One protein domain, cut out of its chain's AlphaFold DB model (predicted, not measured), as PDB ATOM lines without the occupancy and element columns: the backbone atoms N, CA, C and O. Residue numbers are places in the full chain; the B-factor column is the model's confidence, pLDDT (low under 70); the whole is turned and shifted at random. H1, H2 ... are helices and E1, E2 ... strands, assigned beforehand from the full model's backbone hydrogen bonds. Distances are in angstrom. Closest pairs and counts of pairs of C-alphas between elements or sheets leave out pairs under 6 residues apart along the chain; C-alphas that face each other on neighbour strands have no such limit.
ATOM      1  N   ILE A  11     129.746 112.220 144.879       91.75
ATOM      2  CA  ILE A  11     129.039 112.709 146.070       91.75
ATOM      3  C   ILE A  11     129.358 114.183 146.356       91.75
ATOM      4  O   ILE A  11     128.482 114.954 146.747       91.75
ATOM      5  N   TYR A  12     130.591 114.625 146.083       89.81
ATOM      6  CA  TYR A  12     131.027 116.005 146.323       89.81
ATOM      7  C   TYR A  12     130.564 116.995 145.251       89.81
ATOM      8  O   TYR A  12     130.718 118.207 145.437       89.81
ATOM      9  N   ALA A  13     130.010 116.509 144.145       91.69
ATOM     10  CA  ALA A  13     129.480 117.326 143.063       91.69
ATOM     11  C   ALA A  13     127.951 117.342 143.086       91.69
ATOM     12  O   ALA A  13     127.357 118.413 143.211       91.69
ATOM     13  N   TRP A  14     127.336 116.164 143.016       92.19
ATOM     14  CA  TRP A  14     125.897 115.992 142.810       92.19
ATOM     15  C   TRP A  14     125.196 115.294 143.984       92.19
ATOM     16  O   TRP A  14     123.992 115.082 143.923       92.19
ATOM     17  N   GLY A  15     125.924 114.914 145.042       91.75
ATOM     18  CA  GLY A  15     125.366 114.115 146.140       91.75
ATOM     19  C   GLY A  15     125.085 112.658 145.762       91.75
ATOM     20  O   GLY A  15     124.486 111.937 146.550       91.75
ATOM     21  N   ILE A  16     125.522 112.217 144.580       93.25
ATOM     22  CA  ILE A  16     125.342 110.846 144.099       93.25
ATOM     23  C   ILE A  16     126.256 109.923 144.900       93.25
ATOM     24  O   ILE A  16     127.463 110.148 144.943       93.25
ATOM     25  N   VAL A  17     125.687 108.878 145.498       94.25
ATOM     26  CA  VAL A  17     126.437 107.891 146.282       94.25
ATOM     27  C   VAL A  17     126.590 106.609 145.469       94.25
ATOM     28  O   VAL A  17     125.594 105.994 145.078       94.25
ATOM     29  N   LEU A  18     127.838 106.209 145.216       95.81
ATOM     30  CA  LEU A  18     128.182 104.999 144.469       95.81
ATOM     31  C   LEU A  18     129.135 104.124 145.283       95.81
ATOM     32  O   LEU A  18     130.105 104.618 145.853       95.81
ATOM     33  N   GLU A  19     128.885 102.819 145.282       95.81
ATOM     34  CA  GLU A  19     129.727 101.831 145.955       95.81
ATOM     35  C   GLU A  19     130.115 100.677 145.022       95.81
ATOM     36  O   GLU A  19     129.350 100.359 144.114       95.81
ATOM     37  N   PRO A  20     131.256 100.002 145.247       96.56
ATOM     38  CA  PRO A  20     132.260 100.292 146.274       96.56
ATOM     39  C   PRO A  20     133.138 101.506 145.921       96.56
ATOM     40  O   PRO A  20     133.548 101.688 144.774       96.56
ATOM     41  N   VAL A  21     133.450 102.333 146.928       92.06
ATOM     42  CA  VAL A  21     134.183 103.603 146.747       92.06
ATOM     43  C   VAL A  21     135.575 103.382 146.151       92.06
ATOM     44  O   VAL A  21     135.994 104.141 145.288       92.06
ATOM     45  N   GLU A  22     136.290 102.331 146.551       92.75
ATOM     46  CA  GLU A  22     137.629 102.040 146.015       92.75
ATOM     47  C   GLU A  22     137.595 101.830 144.495       92.75
ATOM     48  O   GLU A  22     138.341 102.481 143.764       92.75
ATOM     49  N   THR A  23     136.651 101.016 144.011       95.75
ATOM     50  CA  THR A  23     136.434 100.801 142.574       95.75
ATOM     51  C   THR A  23     135.987 102.080 141.876       95.75
ATOM     52  O   THR A  23     136.443 102.359 140.772       95.75
ATOM     53  N   LEU A  24     135.138 102.898 142.504       95.88
ATOM     54  CA  LEU A  24     134.756 104.200 141.954       95.88
ATOM     55  C   LEU A  24     135.978 105.106 141.746       95.88
ATOM     56  O   LEU A  24     136.127 105.693 140.673       95.88
ATOM     57  N   ILE A  25     136.860 105.219 142.741       93.75
ATOM     58  CA  ILE A  25     138.064 106.060 142.669       93.75
ATOM     59  C   ILE A  25     139.034 105.550 141.595       93.75
ATOM     60  O   ILE A  25     139.543 106.360 140.816       93.75
ATOM     61  N   GLU A  26     139.261 104.236 141.523       95.25
ATOM     62  CA  GLU A  26     140.098 103.603 140.495       95.25
ATOM     63  C   GLU A  26     139.545 103.890 139.095       95.25
ATOM     64  O   GLU A  26     140.200 104.544 138.284       95.25
ATOM     65  N   ARG A  27     138.280 103.535 138.847       97.44
ATOM     66  CA  ARG A  27     137.634 103.721 137.542       97.44
ATOM     67  C   ARG A  27     137.560 105.186 137.125       97.44
ATOM     68  O   ARG A  27     137.733 105.501 135.952       97.44
ATOM     69  N   THR A  28     137.329 106.099 138.066       96.75
ATOM     70  CA  THR A  28     137.310 107.538 137.765       96.75
ATOM     71  C   THR A  28     138.705 108.053 137.412       96.75
ATOM     72  O   THR A  28     138.828 108.931 136.559       96.75
ATOM     73  N   SER A  29     139.755 107.510 138.036       95.50
ATOM     74  CA  SER A  29     141.142 107.837 137.688       95.50
ATOM     75  C   SER A  29     141.471 107.380 136.265       95.50
ATOM     76  O   SER A  29     141.943 108.201 135.477       95.50
ATOM     77  N   ASP A  30     141.119 106.140 135.912       96.62
ATOM     78  CA  ASP A  30     141.285 105.600 134.554       96.62
ATOM     79  C   ASP A  30     140.541 106.460 133.520       96.62
ATOM     80  O   ASP A  30     141.061 106.792 132.455       96.62
ATOM     81  N   PHE A  31     139.314 106.875 133.847       97.94
ATOM     82  CA  PHE A  31     138.510 107.706 132.958       97.94
ATOM     83  C   PHE A  31     139.104 109.107 132.764       97.94
ATOM     84  O   PHE A  31     139.088 109.642 131.657       97.94
ATOM     85  N   ILE A  32     139.684 109.704 133.809       96.81
ATOM     86  CA  ILE A  32     140.412 110.975 133.694       96.81
ATOM     87  C   ILE A  32     141.626 110.830 132.771       96.81
ATOM     88  O   ILE A  32     141.878 111.728 131.965       96.81
ATOM     89  N   GLU A  33     142.361 109.723 132.864       96.50
ATOM     90  CA  GLU A  33     143.485 109.441 131.969       96.50
ATOM     91  C   GLU A  33     143.018 109.275 130.516       96.50
ATOM     92  O   GLU A  33     143.603 109.874 129.609       96.50
ATOM     93  N   GLN A  34     141.906 108.569 130.290       97.81
ATOM     94  CA  GLN A  34     141.280 108.467 128.971       97.81
ATOM     95  C   GLN A  34     140.908 109.852 128.412       97.81
ATOM     96  O   GLN A  34     141.270 110.181 127.281       97.81
ATOM     97  N   LEU A  35     140.234 110.696 129.200       97.94
ATOM     98  CA  LEU A  35     139.870 112.055 128.785       97.94
ATOM     99  C   LEU A  35     141.105 112.918 128.498       97.94
ATOM    100  O   LEU A  35     141.101 113.731 127.570       97.94
ATOM    101  N   ALA A  36     142.181 112.745 129.266       97.31
ATOM    102  CA  ALA A  36     143.442 113.409 128.982       97.31
ATOM    103  C   ALA A  36     144.023 112.961 127.646       97.31
ATOM    104  O   ALA A  36     144.480 113.807 126.877       97.31
ATOM    105  N   ARG A  37     143.981 111.661 127.337       97.31
ATOM    106  CA  ARG A  37     144.468 111.142 126.056       97.31
ATOM    107  C   ARG A  37     143.678 111.734 124.894       97.31
ATOM    108  O   ARG A  37     144.279 112.272 123.971       97.31
ATOM    109  N   GLU A  38     142.353 111.747 124.998       97.44
ATOM    110  CA  GLU A  38     141.480 112.368 123.994       97.44
ATOM    111  C   GLU A  38     141.777 113.868 123.820       97.44
ATOM    112  O   GLU A  38     141.851 114.364 122.698       97.44
ATOM    113  N   THR A  39     142.007 114.596 124.919       96.88
ATOM    114  CA  THR A  39     142.375 116.025 124.888       96.88
ATOM    115  C   THR A  39     143.729 116.240 124.207       96.88
ATOM    116  O   THR A  39     143.901 117.184 123.431       96.88
ATOM    117  N   TYR A  40     144.705 115.371 124.486       95.62
ATOM    118  CA  TYR A  40     146.024 115.409 123.861       95.62
ATOM    119  C   TYR A  40     145.927 115.175 122.347       95.62
ATOM    120  O   TYR A  40     146.499 115.949 121.581       95.62
ATOM    121  N   GLU A  41     145.175 114.155 121.927       95.75
ATOM    122  CA  GLU A  41     144.997 113.758 120.524       95.75
ATOM    123  C   GLU A  41     144.184 114.788 119.719       95.75
ATOM    124  O   GLU A  41     144.558 115.131 118.597       95.75
ATOM    125  N   ARG A  42     143.098 115.326 120.293       94.44
ATOM    126  CA  ARG A  42     142.246 116.356 119.667       94.44
ATOM    127  C   ARG A  42     142.902 117.739 119.654       94.44
ATOM    128  O   ARG A  42     142.596 118.551 118.785       94.44
ATOM    129  N   GLY A  43     143.770 118.026 120.625       93.75
ATOM    130  CA  GLY A  43     144.398 119.338 120.801       93.75
ATOM    131  C   GLY A  43     143.476 120.418 121.384       93.75
ATOM    132  O   GLY A  43     143.852 121.589 121.381       93.75
ATOM    133  N   GLU A  44     142.301 120.050 121.901       94.06
ATOM    134  CA  GLU A  44     141.279 120.971 122.414       94.06
ATOM    135  C   GLU A  44     140.734 120.491 123.766       94.06
ATOM    136  O   GLU A  44     140.502 119.298 123.958       94.06
ATOM    137  N   GLU A  45     140.525 121.425 124.697       93.75
ATOM    138  CA  GLU A  45     139.981 121.139 126.028       93.75
ATOM    139  C   GLU A  45     138.458 120.954 126.013       93.75
ATOM    140  O   GLU A  45     137.737 121.598 125.252       93.75
ATOM    141  N   PHE A  46     137.947 120.147 126.940       94.62
ATOM    142  CA  PHE A  46     136.510 119.978 127.131       94.62
ATOM    143  C   PHE A  46     135.853 121.174 127.842       94.62
ATOM    144  O   PHE A  46     136.396 121.751 128.792       94.62
ATOM    145  N   GLY A  47     134.630 121.510 127.422       93.06
ATOM    146  CA  GLY A  47     133.750 122.446 128.128       93.06
ATOM    147  C   GLY A  47     133.189 121.869 129.437       93.06
ATOM    148  O   GLY A  47     133.259 120.666 129.670       93.06
ATOM    149  N   ASP A  48     132.606 122.719 130.297       92.19
ATOM    150  CA  ASP A  48     132.007 122.245 131.566       92.19
ATOM    151  C   ASP A  48     130.812 121.319 131.295       92.19
ATOM    152  O   ASP A  48     130.714 120.260 131.906       92.19
ATOM    153  N   GLU A  49     129.948 121.691 130.348       95.31
ATOM    154  CA  GLU A  49     128.769 120.901 129.964       95.31
ATOM    155  C   GLU A  49     129.157 119.548 129.357       95.31
ATOM    156  O   GLU A  49     128.573 118.523 129.702       95.31
ATOM    157  N   GLU A  50     130.181 119.524 128.495       97.19
ATOM    158  CA  GLU A  50     130.672 118.278 127.898       97.19
ATOM    159  C   GLU A  50     131.269 117.351 128.966       97.19
ATOM    160  O   GLU A  50     130.965 116.158 128.986       97.19
ATOM    161  N   LEU A  51     132.082 117.889 129.884       96.81
ATOM    162  CA  LEU A  51     132.627 117.100 130.991       96.81
ATOM    163  C   LEU A  51     131.522 116.562 131.897       96.81
ATOM    164  O   LEU A  51     131.568 115.391 132.263       96.81
ATOM    165  N   GLU A  52     130.532 117.384 132.246       97.19
ATOM    166  CA  GLU A  52     129.409 116.954 133.081       97.19
ATOM    167  C   GLU A  52     128.670 115.772 132.452       97.19
ATOM    168  O   GLU A  52     128.507 114.737 133.099       97.19
ATOM    169  N   GLN A  53     128.298 115.889 131.175       98.06
ATOM    170  CA  GLN A  53     127.620 114.816 130.448       98.06
ATOM    171  C   GLN A  53     128.454 113.535 130.411       98.06
ATOM    172  O   GLN A  53     127.932 112.451 130.666       98.06
ATOM    173  N   ARG A  54     129.756 113.651 130.134       98.25
ATOM    174  CA  ARG A  54     130.670 112.505 130.065       98.25
ATOM    175  C   ARG A  54     130.823 111.801 131.411       98.25
ATOM    176  O   ARG A  54     130.736 110.578 131.447       98.25
ATOM    177  N   PHE A  55     131.014 112.539 132.507       97.94
ATOM    178  CA  PHE A  55     131.139 111.940 133.841       97.94
ATOM    179  C   PHE A  55     129.838 111.276 134.298       97.94
ATOM    180  O   PHE A  55     129.877 110.143 134.770       97.94
ATOM    181  N   LEU A  56     128.688 111.933 134.125       97.75
ATOM    182  CA  LEU A  56     127.401 111.342 134.503       97.75
ATOM    183  C   LEU A  56     127.099 110.079 133.685       97.75
ATOM    184  O   LEU A  56     126.760 109.051 134.265       97.75
ATOM    185  N   ALA A  57     127.319 110.115 132.365       98.38
ATOM    186  CA  ALA A  57     127.147 108.943 131.507       98.38
ATOM    187  C   ALA A  57     128.112 107.803 131.870       98.38
ATOM    188  O   ALA A  57     127.735 106.632 131.838       98.38
ATOM    189  N   PHE A  58     129.351 108.133 132.235       98.38
ATOM    190  CA  PHE A  58     130.335 107.167 132.710       98.38
ATOM    191  C   PHE A  58     129.881 106.472 134.002       98.38
ATOM    192  O   PHE A  58     129.896 105.243 134.071       98.38
ATOM    193  N   PHE A  59     129.416 107.228 135.002       97.94
ATOM    194  CA  PHE A  59     128.917 106.648 136.250       97.94
ATOM    195  C   PHE A  59     127.665 105.794 136.036       97.94
ATOM    196  O   PHE A  59     127.597 104.679 136.556       97.94
ATOM    197  N   ASP A  60     126.712 106.269 135.234       98.00
ATOM    198  CA  ASP A  60     125.509 105.505 134.893       98.00
ATOM    199  C   ASP A  60     125.863 104.183 134.207       98.00
ATOM    200  O   ASP A  60     125.296 103.142 134.539       98.00
ATOM    201  N   ARG A  61     126.848 104.194 133.303       98.38
ATOM    202  CA  ARG A  61     127.348 102.979 132.654       98.38
ATOM    203  C   ARG A  61     127.933 101.992 133.664       98.38
ATOM    204  O   ARG A  61     127.592 100.815 133.607       98.38
ATOM    205  N   LEU A  62     128.763 102.447 134.606       98.12
ATOM    206  CA  LEU A  62     129.326 101.567 135.640       98.12
ATOM    207  C   LEU A  62     128.241 100.929 136.516       98.12
ATOM    208  O   LEU A  62     128.390  99.778 136.930       98.12
ATOM    209  N   VAL A  63     127.147 101.651 136.778       97.94
ATOM    210  CA  VAL A  63     125.985 101.111 137.494       97.94
ATOM    211  C   VAL A  63     125.233 100.088 136.641       97.94
ATOM    212  O   VAL A  63     124.892  99.013 137.127       97.94
ATOM    213  N   GLN A  64     125.007 100.380 135.357       98.19
ATOM    214  CA  GLN A  64     124.337  99.461 134.427       98.19
ATOM    215  C   GLN A  64     125.115  98.156 134.216       98.19
ATOM    216  O   GLN A  64     124.512  97.091 134.107       98.19
ATOM    217  N   GLU A  65     126.445  98.229 134.185       97.62
ATOM    218  CA  GLU A  65     127.332  97.067 134.065       97.62
ATOM    219  C   GLU A  65     127.437  96.259 135.373       97.62
ATOM    220  O   GLU A  65     128.040  95.188 135.384       97.62
ATOM    221  N   GLY A  66     126.863  96.748 136.478       97.56
ATOM    222  CA  GLY A  66     126.966  96.122 137.799       97.56
ATOM    223  C   GLY A  66     128.338  96.286 138.460       97.56
ATOM    224  O   GLY A  66     128.605  95.644 139.474       97.56
ATOM    225  N   THR A  67     129.206  97.141 137.906       97.62
ATOM    226  CA  THR A  67     130.513  97.474 138.493       97.62
ATOM    227  C   THR A  67     130.344  98.306 139.761       97.62
ATOM    228  O   THR A  67     131.080  98.119 140.726       97.62
ATOM    229  N   LEU A  68     129.371  99.220 139.758       97.94
ATOM    230  CA  LEU A  68     128.991 100.025 140.913       97.94
ATOM    231  C   LEU A  68     127.514  99.811 141.253       97.94
ATOM    232  O   LEU A  68     126.691  99.496 140.398       97.94
ATOM    233  N   THR A  69     127.162 100.042 142.509       97.62
ATOM    234  CA  THR A  69     125.787 100.108 142.999       97.62
ATOM    235  C   THR A  69     125.465 101.549 143.360       97.62
ATOM    236  O   THR A  69     126.204 102.186 144.110       97.62
ATOM    237  N   ARG A  70     124.345 102.063 142.844       96.75
ATOM    238  CA  ARG A  70     123.818 103.365 143.253       96.75
ATOM    239  C   ARG A  70     123.040 103.225 144.554       96.75
ATOM    240  O   ARG A  70     122.062 102.482 144.619       96.75
ATOM    241  N   LEU A  71     123.464 103.971 145.563       94.19
ATOM    242  CA  LEU A  71     122.748 104.109 146.826       94.19
ATOM    243  C   LEU A  71     121.844 105.351 146.799       94.19
ATOM    244  O   LEU A  71     121.951 106.170 145.879       94.19
ATOM    245  N   PRO A  72     120.936 105.509 147.780       92.62
ATOM    246  CA  PRO A  72     120.223 106.766 147.963       92.62
ATOM    247  C   PRO A  72     121.195 107.946 148.036       92.62
ATOM    248  O   PRO A  72     122.243 107.856 148.680       92.62
ATOM    249  N   ASP A  73     120.830 109.044 147.376       87.44
ATOM    250  CA  ASP A  73     121.649 110.252 147.338       87.44
ATOM    251  C   ASP A  73     121.902 110.798 148.756       87.44
ATOM    252  O   ASP A  73     121.110 110.604 149.684       87.44
ATOM    253  N   ALA A  74     123.033 111.479 148.924       84.81
ATOM    254  CA  ALA A  74     123.496 111.963 150.214       84.81
ATOM    255  C   ALA A  74     122.513 112.958 150.848       84.81
ATOM    256  O   ALA A  74     121.917 113.802 150.176       84.81
ATOM    257  N   ASP A  75     122.404 112.895 152.179       77.50
ATOM    258  CA  ASP A  75     121.524 113.767 152.958       77.50
ATOM    259  C   ASP A  75     121.800 115.260 152.657       77.50
ATOM    260  O   ASP A  75     122.967 115.671 152.597       77.50
ATOM    261  N   PRO A  76     120.767 116.115 152.530       63.50
ATOM    262  CA  PRO A  76     120.922 117.564 152.374       63.50
ATOM    263  C   PRO A  76     121.837 118.234 153.416       63.50
ATOM    264  O   PRO A  76     122.455 119.262 153.126       63.50
ATOM    265  N   ALA A  77     121.977 117.663 154.618       65.69
ATOM    266  CA  ALA A  77     122.928 118.106 155.636       65.69
ATOM    267  C   ALA A  77     124.396 117.929 155.196       65.69
ATOM    268  O   ALA A  77     125.243 118.772 155.516       65.69
ATOM    269  N   MET A  78     124.689 116.893 154.401       62.69
ATOM    270  CA  MET A  78     125.960 116.716 153.688       62.69
ATOM    271  C   MET A  78     126.137 117.780 152.595       62.69
ATOM    272  O   MET A  78     127.263 118.173 152.304       62.69
ATOM    273  N   GLY A  79     125.034 118.324 152.068       56.31
ATOM    274  CA  GLY A  79     124.981 119.386 151.056       56.31
ATOM    275  C   GLY A  79     125.825 120.623 151.363       56.31
ATOM    276  O   GLY A  79     126.381 121.231 150.453       56.31
ATOM    277  N   ARG A  80     126.030 120.966 152.643       56.12
ATOM    278  CA  ARG A  80     126.930 122.068 153.042       56.12
ATOM    279  C   ARG A  80     128.419 121.768 152.806       56.12
ATOM    280  O   ARG A  80     129.222 122.697 152.796       56.12
ATOM    281  N   ARG A  81     128.789 120.493 152.649       64.75
ATOM    282  CA  ARG A  81     130.149 120.000 152.356       64.75
ATOM    283  C   ARG A  81     130.352 119.642 150.876       64.75
ATOM    284  O   ARG A  81     131.482 119.364 150.482       64.75
ATOM    285  N   ILE A  82     129.290 119.664 150.069       72.06
ATOM    286  CA  ILE A  82     129.341 119.429 148.621       72.06
ATOM    287  C   ILE A  82     130.022 120.641 147.963       72.06
ATOM    288  O   ILE A  82     129.634 121.790 148.174       72.06
ATOM    289  N   LEU A  83     131.074 120.393 147.179       80.50
ATOM    290  CA  LEU A  83     131.803 121.423 146.428       80.50
ATOM    291  C   LEU A  83     130.916 122.051 145.342       80.50
ATOM    292  O   LEU A  83     131.048 123.241 145.038       80.50
ATOM    293  N   GLY A  84     130.031 121.231 144.776       89.00
ATOM    294  CA  GLY A  84     129.120 121.541 143.682       89.00
ATOM    295  C   GLY A  84     129.717 121.182 142.313       89.00
ATOM    296  O   GLY A  84     130.947 121.213 142.162       89.00
ATOM    297  N   PRO A  85     128.878 120.903 141.294       91.25
ATOM    298  CA  PRO A  85     129.327 120.328 140.023       91.25
ATOM    299  C   PRO A  85     130.403 121.166 139.342       91.25
ATOM    300  O   PRO A  85     131.480 120.675 139.028       91.25
ATOM    301  N   ARG A  86     130.189 122.483 139.245       91.44
ATOM    302  CA  ARG A  86     131.140 123.416 138.617       91.44
ATOM    303  C   ARG A  86     132.543 123.367 139.225       91.44
ATOM    304  O   ARG A  86     133.533 123.401 138.499       91.44
ATOM    305  N   ARG A  87     132.660 123.322 140.558       91.00
ATOM    306  CA  ARG A  87     133.981 123.299 141.216       91.00
ATOM    307  C   ARG A  87     134.664 121.955 141.025       91.00
ATOM    308  O   ARG A  87     135.870 121.925 140.794       91.00
ATOM    309  N   TRP A  88     133.891 120.879 141.108       93.25
ATOM    310  CA  TRP A  88     134.383 119.527 140.912       93.25
ATOM    311  C   TRP A  88     134.857 119.305 139.468       93.25
ATOM    312  O   TRP A  88     135.994 118.894 139.260       93.25
ATOM    313  N   LEU A  89     134.065 119.703 138.468       94.44
ATOM    314  CA  LEU A  89     134.419 119.603 137.045       94.44
ATOM    315  C   LEU A  89     135.661 120.428 136.709       94.44
ATOM    316  O   LEU A  89     136.576 119.943 136.042       94.44
ATOM    317  N   ARG A  90     135.763 121.647 137.255       93.31
ATOM    318  CA  ARG A  90     136.975 122.462 137.133       93.31
ATOM    319  C   ARG A  90     138.205 121.760 137.716       93.31
ATOM    320  O   ARG A  90     139.292 121.885 137.155       93.31
ATOM    321  N   ALA A  91     138.055 121.031 138.822       92.62
ATOM    322  CA  ALA A  91     139.134 120.236 139.407       92.62
ATOM    323  C   ALA A  91     139.622 119.155 138.443       92.62
ATOM    324  O   ALA A  91     140.826 119.044 138.208       92.62
ATOM    325  N   GLN A  92     138.686 118.393 137.872       94.62
ATOM    326  CA  GLN A  92     139.019 117.298 136.967       94.62
ATOM    327  C   GLN A  92     139.638 117.823 135.676       94.62
ATOM    328  O   GLN A  92     140.656 117.301 135.239       94.62
ATOM    329  N   ARG A  93     139.132 118.938 135.137       95.12
ATOM    330  CA  ARG A  93     139.753 119.616 133.993       95.12
ATOM    331  C   ARG A  93     141.204 120.007 134.269       95.12
ATOM    332  O   ARG A  93     142.076 119.781 133.441       95.12
ATOM    333  N   ILE A  94     141.493 120.555 135.450       94.19
ATOM    334  CA  ILE A  94     142.869 120.896 135.836       94.19
ATOM    335  C   ILE A  94     143.746 119.639 135.923       94.19
ATOM    336  O   ILE A  94     144.908 119.695 135.523       94.19
ATOM    337  N   ARG A  95     143.222 118.512 136.425       93.81
ATOM    338  CA  ARG A  95     143.947 117.227 136.444       93.81
ATOM    339  C   ARG A  95     144.234 116.728 135.024       93.81
ATOM    340  O   ARG A  95     145.386 116.425 134.730       93.81
ATOM    341  N   ILE A  96     143.231 116.745 134.146       95.81
ATOM    342  CA  ILE A  96     143.350 116.402 132.723       95.81
ATOM    343  C   ILE A  96     144.438 117.252 132.052       95.81
ATOM    344  O   ILE A  96     145.401 116.717 131.508       95.81
ATOM    345  N   ASN A  97     144.351 118.579 132.168       94.88
ATOM    346  CA  ASN A  97     145.291 119.494 131.520       94.88
ATOM    347  C   ASN A  97     146.730 119.312 132.028       94.88
ATOM    348  O   ASN A  97     147.679 119.505 131.272       94.88
ATOM    349  N   ARG A  98     146.912 118.919 133.296       94.31
ATOM    350  CA  ARG A  98     148.235 118.597 133.852       94.31
ATOM    351  C   ARG A  98     148.826 117.326 133.247       94.31
ATOM    352  O   ARG A  98     150.013 117.331 132.943       94.31
ATOM    353  N   LEU A  99     148.023 116.277 133.053       95.00
ATOM    354  CA  LEU A  99     148.465 115.055 132.368       95.00
ATOM    355  C   LEU A  99     148.860 115.356 130.919       95.00
ATOM    356  O   LEU A  99     149.947 114.987 130.482       95.00
ATOM    357  N   VAL A 100     148.031 116.122 130.207       96.12
ATOM    358  CA  VAL A 100     148.313 116.556 128.830       96.12
ATOM    359  C   VAL A 100     149.608 117.365 128.755       96.12
ATOM    360  O   VAL A 100     150.433 117.118 127.876       96.12
ATOM    361  N   ALA A 101     149.807 118.326 129.663       94.81
ATOM    362  CA  ALA A 101     151.030 119.124 129.718       94.81
ATOM    363  C   ALA A 101     152.266 118.246 129.963       94.81
ATOM    364  O   ALA A 101     153.248 118.364 129.234       94.81
ATOM    365  N   TYR A 102     152.180 117.310 130.912       94.12
ATOM    366  CA  TYR A 102     153.247 116.354 131.189       94.12
ATOM    367  C   TYR A 102     153.611 115.521 129.950       94.12
ATOM    368  O   TYR A 102     154.786 115.443 129.589       94.12
ATOM    369  N   TRP A 103     152.624 114.960 129.245       95.25
ATOM    370  CA  TRP A 103     152.870 114.182 128.027       95.25
ATOM    371  C   TRP A 103     153.470 115.010 126.894       95.25
ATOM    372  O   TRP A 103     154.363 114.527 126.199       95.25
ATOM    373  N   ARG A 104     153.047 116.268 126.723       92.38
ATOM    374  CA  ARG A 104     153.652 117.177 125.731       92.38
ATOM    375  C   ARG A 104     155.138 117.423 125.995       92.38
ATOM    376  O   ARG A 104     155.891 117.607 125.046       92.38
ATOM    377  N   GLU A 105     155.554 117.407 127.256       92.94
ATOM    378  CA  GLU A 105     156.953 117.586 127.656       92.94
ATOM    379  C   GLU A 105     157.781 116.288 127.573       92.94
ATOM    380  O   GLU A 105     158.985 116.358 127.338       92.94
ATOM    381  N   HIS A 106     157.158 115.112 127.739       90.50
ATOM    382  CA  HIS A 106     157.865 113.840 127.977       90.50
ATOM    383  C   HIS A 106     157.670 112.763 126.894       90.50
ATOM    384  O   HIS A 106     158.101 111.628 127.085       90.50
ATOM    385  N   GLY A 107     157.086 113.106 125.740       84.38
ATOM    386  CA  GLY A 107     157.044 112.213 124.569       84.38
ATOM    387  C   GLY A 107     155.699 111.534 124.286       84.38
ATOM    388  O   GLY A 107     155.668 110.567 123.532       84.38
TER     389      GLY A 107
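This is residues 11 to 107 of the 110 residues of an uncharacterized protein of Chloroflexi bacterium (UniProt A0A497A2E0). Two long helices, H2 and H5, cross steeply, residues 32 to 40 of H2 packing on residues 92 to 100 of H5, and a third, H3, spans one side of them, from the first turns of H5 to the small strand pair E1 E2. That pair lies by the first residues of H2, and the one-turn helix H1 packs on the first turn of H5, residues 85 to 88; the other one-turn helix, H4, lies farthest from the mean of the C-alphas. The printed part has 97 residues with five named helices and two named strands, in the order H1, E1, H2, H3, E2, H4, H5, and its class is mostly helix. The sheet's order is E1 - E2, antiparallel. The whole is compact, with a radius of gyration of the C-alphas of 14.4 A, and spans 44 by 29 by 21 A.

Look first at E1, residues 17 to 19, and E2, residues 69 to 71, antiparallel neighbours at 145 degrees. N 69 and O 19 are 2.7 A apart, and N 19 and O 69 are 3.0 A apart, both within hydrogen-bond range. H3, residues 48 to 64, comes to E2 with the C-alphas of Val 63 and Thr 69, the closest, 5.6 A apart. From E1 a tight link leads to H2, residues 21 to 42. H2 and H3 are near each other, with 15 pairs of C-alphas within 10 A. H5, residues 85 to 106, touches H2 at a steep tilt of 58 degrees, the same way; they touch with residues 32 to 40 of H2 and 92 to 100 of H5 alone, and the closest C-alphas, of Ala 36 and Ile 96, are 4.8 A apart. H3 and H5 touch about perpendicular, at 84 degrees, through residues 48 to 52 and 85 to 90; the C-alphas of Asp 48 and Leu 89 are the closest, at 6.5 A. H1, residues 11 to 14, touches H5 at residues 85 to 88, with the C-alphas of Ala 13 and Pro 85 closest at 4.3 A. H4, residues 78 to 81, and H1 are close but not clearly touching: the C-alphas of Tyr 12 and Arg 81, the closest, are 7.3 A apart. In H2, H3 and H5 every O i to N i+4 pair is within hydrogen-bond range; H1 and H4 are too short for such a pair.

Find C-alpha 11 at (129.039, 112.709, 146.070), where H1 begins. Then find C-alpha 21 at (134.183, 103.603, 146.747); from there H2 runs 31.0 A to C-alpha 42. H3 measures 24.2 A. H5 runs 31.6 A from C-alpha 85 to C-alpha 106 at (157.865, 113.840, 127.977).

Look for the two C-alphas farthest apart at Ala 77 and Gly 107, 46.5 A. The printed part has no cut, and its links are tight but for the short one from E2 to H4. Read the B-factor column at residues 76 to 81, which are under 70; the mean pLDDT of the printed part is 92.3.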